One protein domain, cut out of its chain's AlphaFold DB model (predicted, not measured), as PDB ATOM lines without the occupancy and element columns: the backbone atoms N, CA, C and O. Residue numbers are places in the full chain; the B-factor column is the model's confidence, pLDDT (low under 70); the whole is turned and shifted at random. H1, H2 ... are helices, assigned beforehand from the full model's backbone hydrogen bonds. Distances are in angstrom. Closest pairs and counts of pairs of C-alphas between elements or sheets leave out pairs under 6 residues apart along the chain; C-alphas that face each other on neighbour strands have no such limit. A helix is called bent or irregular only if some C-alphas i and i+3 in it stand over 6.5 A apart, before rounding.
ATOM      1  N   PHE A  35       9.246 -43.561  -9.693       95.19
ATOM      2  CA  PHE A  35       9.403 -44.971 -10.018       95.19
ATOM      3  C   PHE A  35       9.661 -45.144 -11.513       95.19
ATOM      4  O   PHE A  35      10.624 -45.815 -11.881       95.19
ATOM      5  N   PHE A  36       8.851 -44.512 -12.362       95.19
ATOM      6  CA  PHE A  36       8.991 -44.550 -13.814       95.19
ATOM      7  C   PHE A  36      10.386 -44.091 -14.244       95.19
ATOM      8  O   PHE A  36      11.107 -44.828 -14.918       95.19
ATOM      9  N   ASN A  37      10.816 -42.918 -13.778       95.69
ATOM     10  CA  ASN A  37      12.092 -42.313 -14.167       95.69
ATOM     11  C   ASN A  37      13.316 -43.148 -13.755       95.69
ATOM     12  O   ASN A  37      14.351 -43.082 -14.417       95.69
ATOM     13  N   LYS A  38      13.216 -43.907 -12.655       94.56
ATOM     14  CA  LYS A  38      14.325 -44.699 -12.093       94.56
ATOM     15  C   LYS A  38      14.342 -46.152 -12.565       94.56
ATOM     16  O   LYS A  38      15.402 -46.767 -12.568       94.56
ATOM     17  N   ASN A  39      13.190 -46.701 -12.944       92.88
ATOM     18  CA  ASN A  39      13.008 -48.137 -13.150       92.88
ATOM     19  C   ASN A  39      12.499 -48.458 -14.560       92.88
ATOM     20  O   ASN A  39      11.606 -49.287 -14.708       92.88
ATOM     21  N   GLN A  40      13.073 -47.845 -15.602       91.31
ATOM     22  CA  GLN A  40      12.674 -48.077 -17.000       91.31
ATOM     23  C   GLN A  40      12.541 -49.568 -17.336       91.31
ATOM     24  O   GLN A  40      11.562 -49.998 -17.938       91.31
ATOM     25  N   LYS A  41      13.496 -50.385 -16.877       88.62
ATOM     26  CA  LYS A  41      13.507 -51.830 -17.122       88.62
ATOM     27  C   LYS A  41      12.218 -52.524 -16.667       88.62
ATOM     28  O   LYS A  41      11.767 -53.428 -17.359       88.62
ATOM     29  N   ALA A  42      11.591 -52.066 -15.580       88.75
ATOM     30  CA  ALA A  42      10.365 -52.640 -15.019       88.75
ATOM     31  C   ALA A  42       9.181 -52.658 -16.004       88.75
ATOM     32  O   ALA A  42       8.287 -53.491 -15.852       88.75
ATOM     33  N   PHE A  43       9.191 -51.775 -17.007       89.00
ATOM     34  CA  PHE A  43       8.145 -51.630 -18.026       89.00
ATOM     35  C   PHE A  43       8.354 -52.539 -19.247       89.00
ATOM     36  O   PHE A  43       7.444 -52.704 -20.057       89.00
ATOM     37  N   TYR A  44       9.531 -53.162 -19.356       84.69
ATOM     38  CA  TYR A  44       9.912 -54.048 -20.461       84.69
ATOM     39  C   TYR A  44      10.171 -55.491 -20.018       84.69
ATOM     40  O   TYR A  44      10.551 -56.321 -20.840       84.69
ATOM     41  N   LEU A  45       9.992 -55.807 -18.731       76.25
ATOM     42  CA  LEU A  45      10.275 -57.152 -18.223       76.25
ATOM     43  C   LEU A  45       9.358 -58.222 -18.817       76.25
ATOM     44  O   LEU A  45       9.759 -59.381 -18.896       76.25
ATOM     45  N   ASP A  46       8.157 -57.852 -19.266       69.12
ATOM     46  CA  ASP A  46       7.317 -58.770 -20.027       69.12
ATOM     47  C   ASP A  46       7.787 -58.879 -21.482       69.12
ATOM     48  O   ASP A  46       7.216 -58.290 -22.406       69.12
ATOM     49  N   SER A  47       8.846 -59.657 -21.693       56.09
ATOM     50  CA  SER A  47       9.367 -59.945 -23.030       56.09
ATOM     51  C   SER A  47       8.407 -60.778 -23.888       56.09
ATOM     52  O   SER A  47       8.647 -60.919 -25.085       56.09
ATOM     53  N   PHE A  48       7.344 -61.347 -23.304       53.16
ATOM     54  CA  PHE A  48       6.367 -62.170 -24.019       53.16
ATOM     55  C   PHE A  48       5.127 -61.385 -24.460       53.16
ATOM     56  O   PHE A  48       4.516 -61.761 -25.459       53.16
ATOM     57  N   SER A  49       4.739 -60.317 -23.752       58.59
ATOM     58  CA  SER A  49       3.456 -59.638 -24.003       58.59
ATOM     59  C   SER A  49       3.529 -58.304 -24.744       58.59
ATOM     60  O   SER A  49       2.475 -57.724 -25.017       58.59
ATOM     61  N   SER A  50       4.726 -57.811 -25.086       70.62
ATOM     62  CA  SER A  50       4.902 -56.473 -25.673       70.62
ATOM     63  C   SER A  50       4.186 -55.391 -24.848       70.62
ATOM     64  O   SER A  50       3.587 -54.475 -25.408       70.62
ATOM     65  N   SER A  51       4.209 -55.516 -23.511       79.06
ATOM     66  CA  SER A  51       3.419 -54.680 -22.589       79.06
ATOM     67  C   SER A  51       3.595 -53.183 -22.831       79.06
ATOM     68  O   SER A  51       2.616 -52.448 -22.778       79.06
ATOM     69  N   TRP A  52       4.816 -52.734 -23.135       87.00
ATOM     70  CA  TRP A  52       5.075 -51.335 -23.474       87.00
ATOM     71  C   TRP A  52       4.403 -50.905 -24.784       87.00
ATOM     72  O   TRP A  52       3.769 -49.860 -24.823       87.00
ATOM     73  N   ALA A  53       4.504 -51.711 -25.844       87.25
ATOM     74  CA  ALA A  53       3.904 -51.380 -27.138       87.25
ATOM     75  C   ALA A  53       2.373 -51.303 -27.035       87.25
ATOM     76  O   ALA A  53       1.780 -50.311 -27.437       87.25
ATOM     77  N   LYS A  54       1.746 -52.290 -26.378       87.69
ATOM     78  CA  LYS A  54       0.301 -52.269 -26.097       87.69
ATOM     79  C   LYS A  54      -0.112 -51.091 -25.218       87.69
ATOM     80  O   LYS A  54      -1.202 -50.554 -25.379       87.69
ATOM     81  N   MET A  55       0.742 -50.703 -24.273       91.25
ATOM     82  CA  MET A  55       0.505 -49.526 -23.446       91.25
ATOM     83  C   MET A  55       0.526 -48.252 -24.293       91.25
ATOM     84  O   MET A  55      -0.380 -47.440 -24.146       91.25
ATOM     85  N   MET A  56       1.494 -48.101 -25.202       91.88
ATOM     86  CA  MET A  56       1.558 -46.954 -26.114       91.88
ATOM     87  C   MET A  56       0.338 -46.892 -27.041       91.88
ATOM     88  O   MET A  56      -0.246 -45.823 -27.170       91.88
ATOM     89  N   GLU A  57      -0.101 -48.024 -27.605       91.19
ATOM     90  CA  GLU A  57      -1.340 -48.109 -28.401       91.19
ATOM     91  C   GLU A  57      -2.570 -47.689 -27.579       91.19
ATOM     92  O   GLU A  57      -3.413 -46.921 -28.039       91.19
ATOM     93  N   ALA A  58      -2.677 -48.158 -26.333       92.06
ATOM     94  CA  ALA A  58      -3.777 -47.782 -25.448       92.06
ATOM     95  C   ALA A  58      -3.734 -46.290 -25.074       92.06
ATOM     96  O   ALA A  58      -4.780 -45.647 -24.999       92.06
ATOM     97  N   TYR A  59      -2.540 -45.738 -24.863       94.44
ATOM     98  CA  TYR A  59      -2.341 -44.328 -24.538       94.44
ATOM     99  C   TYR A  59      -2.647 -43.410 -25.729       94.44
ATOM    100  O   TYR A  59      -3.267 -42.365 -25.546       94.44
ATOM    101  N   GLU A  60      -2.277 -43.814 -26.950       94.38
ATOM    102  CA  GLU A  60      -2.644 -43.116 -28.190       94.38
ATOM    103  C   GLU A  60      -4.164 -42.948 -28.296       94.38
ATOM    104  O   GLU A  60      -4.647 -41.850 -28.579       94.38
ATOM    105  N   VAL A  61      -4.917 -44.019 -28.020       93.31
ATOM    106  CA  VAL A  61      -6.385 -44.008 -28.058       93.31
ATOM    107  C   VAL A  61      -6.977 -43.158 -26.931       93.31
ATOM    108  O   VAL A  61      -7.861 -42.343 -27.201       93.31
ATOM    109  N   GLU A  62      -6.502 -43.323 -25.693       93.88
ATOM    110  CA  GLU A  62      -7.011 -42.599 -24.513       93.88
ATOM    111  C   GLU A  62      -6.847 -41.080 -24.666       93.88
ATOM    112  O   GLU A  62      -7.795 -40.322 -24.464       93.88
ATOM    113  N   GLU A  63      -5.666 -40.632 -25.092       93.19
ATOM    114  CA  GLU A  63      -5.352 -39.207 -25.240       93.19
ATOM    115  C   GLU A  63      -5.679 -38.661 -26.639       93.19
ATOM    116  O   GLU A  63      -5.482 -37.474 -26.905       93.19
ATOM    117  N   SER A  64      -6.198 -39.505 -27.540       93.62
ATOM    118  CA  SER A  64      -6.507 -39.154 -28.935       93.62
ATOM    119  C   SER A  64      -5.323 -38.492 -29.653       93.62
ATOM    120  O   SER A  64      -5.466 -37.442 -30.289       93.62
ATOM    121  N   LEU A  65      -4.136 -39.088 -29.518       92.75
ATOM    122  CA  LEU A  65      -2.899 -38.534 -30.063       92.75
ATOM    123  C   LEU A  65      -2.874 -38.618 -31.591       92.75
ATOM    124  O   LEU A  65      -3.305 -39.601 -32.191       92.75
ATOM    125  N   SER A  66      -2.318 -37.593 -32.236       93.19
ATOM    126  CA  SER A  66      -1.969 -37.683 -33.653       93.19
ATOM    127  C   SER A  66      -0.686 -38.492 -33.860       93.19
ATOM    128  O   SER A  66       0.145 -38.609 -32.959       93.19
ATOM    129  N   SER A  67      -0.461 -38.966 -35.088       90.00
ATOM    130  CA  SER A  67       0.788 -39.651 -35.447       90.00
ATOM    131  C   SER A  67       2.027 -38.790 -35.183       90.00
ATOM    132  O   SER A  67       3.038 -39.304 -34.722       90.00
ATOM    133  N   ASP A  68       1.949 -37.471 -35.396       93.06
ATOM    134  CA  ASP A  68       3.060 -36.561 -35.092       93.06
ATOM    135  C   ASP A  68       3.333 -36.473 -33.584       93.06
ATOM    136  O   ASP A  68       4.484 -36.415 -33.158       93.06
ATOM    137  N   GLN A  69       2.287 -36.470 -32.751       92.50
ATOM    138  CA  GLN A  69       2.448 -36.486 -31.296       92.50
ATOM    139  C   GLN A  69       3.038 -37.811 -30.816       92.50
ATOM    140  O   GLN A  69       3.909 -37.793 -29.950       92.50
ATOM    141  N   LEU A  70       2.612 -38.933 -31.396       90.31
ATOM    142  CA  LEU A  70       3.158 -40.249 -31.078       90.31
ATOM    143  C   LEU A  70       4.643 -40.342 -31.452       90.31
ATOM    144  O   LEU A  70       5.454 -40.696 -30.602       90.31
ATOM    145  N   ASN A  71       5.011 -39.918 -32.664       90.69
ATOM    146  CA  ASN A  71       6.408 -39.885 -33.111       90.69
ATOM    147  C   ASN A  71       7.277 -39.040 -32.169       90.69
ATOM    148  O   ASN A  71       8.352 -39.468 -31.759       90.69
ATOM    149  N   ASN A  72       6.785 -37.866 -31.753       92.81
ATOM    150  CA  ASN A  72       7.501 -37.031 -30.789       92.81
ATOM    151  C   ASN A  72       7.717 -37.748 -29.446       92.81
ATOM    152  O   ASN A  72       8.778 -37.596 -28.849       92.81
ATOM    153  N   LEU A  73       6.743 -38.522 -28.958       92.56
ATOM    154  CA  LEU A  73       6.888 -39.290 -27.716       92.56
ATOM    155  C   LEU A  73       7.914 -40.421 -27.843       92.56
ATOM    156  O   LEU A  73       8.637 -40.686 -26.885       92.56
ATOM    157  N   GLU A  74       7.991 -41.076 -29.002       87.00
ATOM    158  CA  GLU A  74       8.970 -42.139 -29.260       87.00
ATOM    159  C   GLU A  74      10.409 -41.612 -29.362       87.00
ATOM    160  O   GLU A  74      11.353 -42.318 -29.004       87.00
ATOM    161  N   GLU A  75      10.584 -40.365 -29.804       91.12
ATOM    162  CA  GLU A  75      11.890 -39.701 -29.892       91.12
ATOM    163  C   GLU A  75      12.360 -39.088 -28.558       91.12
ATOM    164  O   GLU A  75      13.550 -38.796 -28.390       91.12
ATOM    165  N   MET A  76      11.454 -38.896 -27.592       93.75
ATOM    166  CA  MET A  76      11.786 -38.321 -26.287       93.75
ATOM    167  C   MET A  76      12.691 -39.234 -25.462       93.75
ATOM    168  O   MET A  76      12.552 -40.460 -25.432       93.75
ATOM    169  N   GLN A  77      13.587 -38.618 -24.687       93.44
ATOM    170  CA  GLN A  77      14.280 -39.355 -23.640       93.44
ATOM    171  C   GLN A  77      13.272 -39.825 -22.591       93.44
ATOM    172  O   GLN A  77      12.345 -39.106 -22.225       93.44
ATOM    173  N   TRP A  78      13.498 -41.018 -22.044       92.06
ATOM    174  CA  TRP A  78      12.596 -41.651 -21.077       92.06
ATOM    175  C   TRP A  78      12.158 -40.720 -19.934       92.06
ATOM    176  O   TRP A  78      10.985 -40.641 -19.587       92.06
ATOM    177  N   GLN A  79      13.099 -39.969 -19.358       93.12
ATOM    178  CA  GLN A  79      12.818 -39.068 -18.236       93.12
ATOM    179  C   GLN A  79      12.041 -37.807 -18.650       93.12
ATOM    180  O   GLN A  79      11.367 -37.200 -17.815       93.12
ATOM    181  N   GLU A  80      12.109 -37.436 -19.927       95.19
ATOM    182  CA  GLU A  80      11.453 -36.259 -20.505       95.19
ATOM    183  C   GLU A  80      10.021 -36.545 -20.966       95.19
ATOM    184  O   GLU A  80       9.276 -35.608 -21.246       95.19
ATOM    185  N   MET A  81       9.611 -37.820 -20.994       95.19
ATOM    186  CA  MET A  81       8.235 -38.203 -21.309       95.19
ATOM    187  C   MET A  81       7.233 -37.470 -20.396       95.19
ATOM    188  O   MET A  81       7.535 -37.209 -19.225       95.19
ATOM    189  N   PRO A  82       6.030 -37.134 -20.889       96.38
ATOM    190  CA  PRO A  82       5.060 -36.369 -20.118       96.38
ATOM    191  C   PRO A  82       4.546 -37.162 -18.917       96.38
ATOM    192  O   PRO A  82       4.362 -38.378 -18.982       96.38
ATOM    193  N   ASP A  83       4.257 -36.462 -17.822       97.31
ATOM    194  CA  ASP A  83       3.808 -37.096 -16.580       97.31
ATOM    195  C   ASP A  83       2.506 -37.891 -16.755       97.31
ATOM    196  O   ASP A  83       2.349 -38.937 -16.129       97.31
ATOM    197  N   SER A  84       1.609 -37.467 -17.652       96.12
ATOM    198  CA  SER A  84       0.401 -38.225 -18.011       96.12
ATOM    199  C   SER A  84       0.736 -39.623 -18.540       96.12
ATOM    200  O   SER A  84       0.176 -40.608 -18.057       96.12
ATOM    201  N   LEU A  85       1.718 -39.731 -19.440       96.06
ATOM    202  CA  LEU A  85       2.204 -41.009 -19.959       96.06
ATOM    203  C   LEU A  85       2.848 -41.833 -18.847       96.06
ATOM    204  O   LEU A  85       2.554 -43.018 -18.722       96.06
ATOM    205  N   LYS A  86       3.676 -41.224 -17.991       96.88
ATOM    206  CA  LYS A  86       4.329 -41.931 -16.873       96.88
ATOM    207  C   LYS A  86       3.309 -42.562 -15.925       96.88
ATOM    208  O   LYS A  86       3.453 -43.721 -15.529       96.88
ATOM    209  N   LEU A  87       2.265 -41.807 -15.579       96.81
ATOM    210  CA  LEU A  87       1.165 -42.270 -14.734       96.81
ATOM    211  C   LEU A  87       0.369 -43.389 -15.416       96.81
ATOM    212  O   LEU A  87       0.067 -44.407 -14.783       96.81
ATOM    213  N   PHE A  88       0.058 -43.224 -16.702       95.25
ATOM    214  CA  PHE A  88      -0.667 -44.220 -17.486       95.25
ATOM    215  C   PHE A  88       0.123 -45.528 -17.599       95.25
ATOM    216  O   PHE A  88      -0.377 -46.595 -17.236       95.25
ATOM    217  N   ALA A  89       1.393 -45.438 -17.989       93.62
ATOM    218  CA  ALA A  89       2.291 -46.571 -18.146       93.62
ATOM    219  C   ALA A  89       2.456 -47.361 -16.849       93.62
ATOM    220  O   ALA A  89       2.477 -48.590 -16.865       93.62
ATOM    221  N   TYR A  90       2.543 -46.681 -15.704       93.75
ATOM    222  CA  TYR A  90       2.630 -47.366 -14.418       93.75
ATOM    223  C   TYR A  90       1.364 -48.172 -14.119       93.75
ATOM    224  O   TYR A  90       1.442 -49.340 -13.736       93.75
ATOM    225  N   ASN A  91       0.184 -47.590 -14.329       91.25
ATOM    226  CA  ASN A  91      -1.061 -48.321 -14.111       91.25
ATOM    227  C   ASN A  91      -1.190 -49.511 -15.070       91.25
ATOM    228  O   ASN A  91      -1.533 -50.610 -14.634       91.25
ATOM    229  N   PHE A  92      -0.862 -49.313 -16.345       90.94
ATOM    230  CA  PHE A  92      -0.987 -50.340 -17.372       90.94
ATOM    231  C   PHE A  92       0.041 -51.465 -17.195       90.94
ATOM    232  O   PHE A  92      -0.326 -52.625 -17.029       90.94
ATOM    233  N   CYS A  93       1.333 -51.134 -17.185       88.44
ATOM    234  CA  CYS A  93       2.415 -52.117 -17.199       88.44
ATOM    235  C   CYS A  93       2.753 -52.666 -15.809       88.44
ATOM    236  O   CYS A  93       3.171 -53.817 -15.703       88.44
ATOM    237  N   ILE A  94       2.603 -51.864 -14.746       88.75
ATOM    238  CA  ILE A  94       3.043 -52.249 -13.395       88.75
ATOM    239  C   ILE A  94       1.873 -52.709 -12.531       88.75
ATOM    240  O   ILE A  94       1.940 -53.783 -11.948       88.75
ATOM    241  N   LYS A  95       0.788 -51.939 -12.416       86.75
ATOM    242  CA  LYS A  95      -0.336 -52.352 -11.552       86.75
ATOM    243  C   LYS A  95      -1.187 -53.446 -12.174       86.75
ATOM    244  O   LYS A  95      -1.570 -54.371 -11.465       86.75
ATOM    245  N   ASN A  96      -1.476 -53.325 -13.466       82.81
ATOM    246  CA  ASN A  96      -2.365 -54.240 -14.178       82.81
ATOM    247  C   ASN A  96      -1.609 -55.262 -15.038       82.81
ATOM    248  O   ASN A  96      -2.196 -56.260 -15.449       82.81
ATOM    249  N   GLY A  97      -0.313 -55.049 -15.278       76.69
ATOM    250  CA  GLY A  97       0.489 -55.904 -16.144       76.69
ATOM    251  C   GLY A  97       0.630 -57.331 -15.619       76.69
ATOM    252  O   GLY A  97       0.735 -57.564 -14.409       76.69
ATOM    253  N   PHE A  98       0.694 -58.284 -16.553       69.56
ATOM    254  CA  PHE A  98       0.798 -59.723 -16.280       69.56
ATOM    255  C   PHE A  98       1.906 -60.056 -15.282       69.56
ATOM    256  O   PHE A  98       1.717 -60.851 -14.367       69.56
ATOM    257  N   CYS A  99       3.048 -59.392 -15.412       65.31
ATOM    258  CA  CYS A  99       4.207 -59.595 -14.554       65.31
ATOM    259  C   CYS A  99       3.955 -59.329 -13.065       65.31
ATOM    260  O   CYS A  99       4.668 -59.860 -12.215       65.31
ATOM    261  N   TYR A 100       2.942 -58.531 -12.733       68.00
ATOM    262  CA  TYR A 100       2.655 -58.121 -11.361       68.00
ATOM    263  C   TYR A 100       1.348 -58.711 -10.838       68.00
ATOM    264  O   TYR A 100       1.267 -59.038  -9.649       68.00
ATOM    265  N   THR A 101       0.361 -58.898 -11.715       69.44
ATOM    266  CA  THR A 101      -0.949 -59.478 -11.383       69.44
ATOM    267  C   THR A 101      -1.011 -60.991 -11.585       69.44
ATOM    268  O   THR A 101      -1.810 -61.661 -10.935       69.44
ATOM    269  N   GLY A 102      -0.164 -61.554 -12.452       62.56
ATOM    270  CA  GLY A 102      -0.260 -62.938 -12.924       62.56
ATOM    271  C   GLY A 102      -1.390 -63.169 -13.935       62.56
ATOM    272  O   GLY A 102      -1.671 -64.316 -14.275       62.56
TER     273      GLY A 102
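AT A GLANCE: This is residues 35 to 102 of the 105 residues of an uncharacterized protein of Prochlorococcus marinus (strain NATL1A) (UniProt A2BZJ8). Two helices, H3 and H5, pack steeply on each other and run opposite ways to make the core; the two short helices H1 and H2 come before them, H2 packing on H5 and H1 near it. H4 sits off H3 at one end of the longest axis, and the small helix H6 with the last residue, Gly 102, lies at the other end. The printed part has 68 residues with six named helices, H1 to H6 in order along the chain, and no named strand; the class is all helix. It is compact, with a radius of gyration of the C-alphas of 11.6 A, and the C-alphas span 34 by 23 by 18 A.

IN THESE COORDINATES: H1 is residues 35 to 38, 5.3 A from first to last C-alpha, and begins at C-alpha 35 at (9.403, -44.971, -10.018). H2 is residues 40 to 43, 5.8 A long. H3 is residues 51 to 62, 16.1 A long. H4 is residues 67 to 75, 12.4 A long. H5, the longest helix by residues, is residues 83 to 95, 16.6 A long, beginning at C-alpha 83 at (3.808, -37.096, -16.580). It is neither bent nor irregular, but only just: C-alphas 92 and 95 are 6.2 A apart. H6 is residues 98 to 101, 5.2 A long, ending at C-alpha 101 at (-0.949, -59.478, -11.383).

HOW THE PARTS SIT: H1 and H2 meet only through their link. H1 is close to H5 but not clearly touching; the closest C-alphas, of Phe 36 and Lys 86, are 6.2 A apart. H2 touches H5, with residues 89 to 94 of H5 alone; the closest C-alphas, of Phe 43 and Cys 93, are 5.8 A apart. H3 touches H5 at a steep tilt of 50 degrees, opposite ways; the closest C-alphas, of Ser 51 and Cys 93, are 6.1 A apart. H4 is close to H3 but not clearly touching; the closest C-alphas, of Glu 60 and Leu 70, are 7.1 A apart. These two run opposite ways at a tilt of 36 degrees, only just steep. H4 and H5 are apart. H6 is close to H5 but not clearly touching; the closest C-alphas, of Ile 94 and Tyr 100, are 6.2 A apart. In H3, H4 and H5 every O i to N i+4 pair is within hydrogen-bond range, while H1, H2 and H6 are too short for such a pair.

THE WHOLE: The two C-alphas farthest apart, those of Asp 68 and Gly 102, are 34.6 A apart. The printed part has no cut and no long link. The mean pLDDT of the printed part is 87.4. It is under 70 at residues 46 to 49 and at residues 98 to 102, of which 98 to 101 belong to H6.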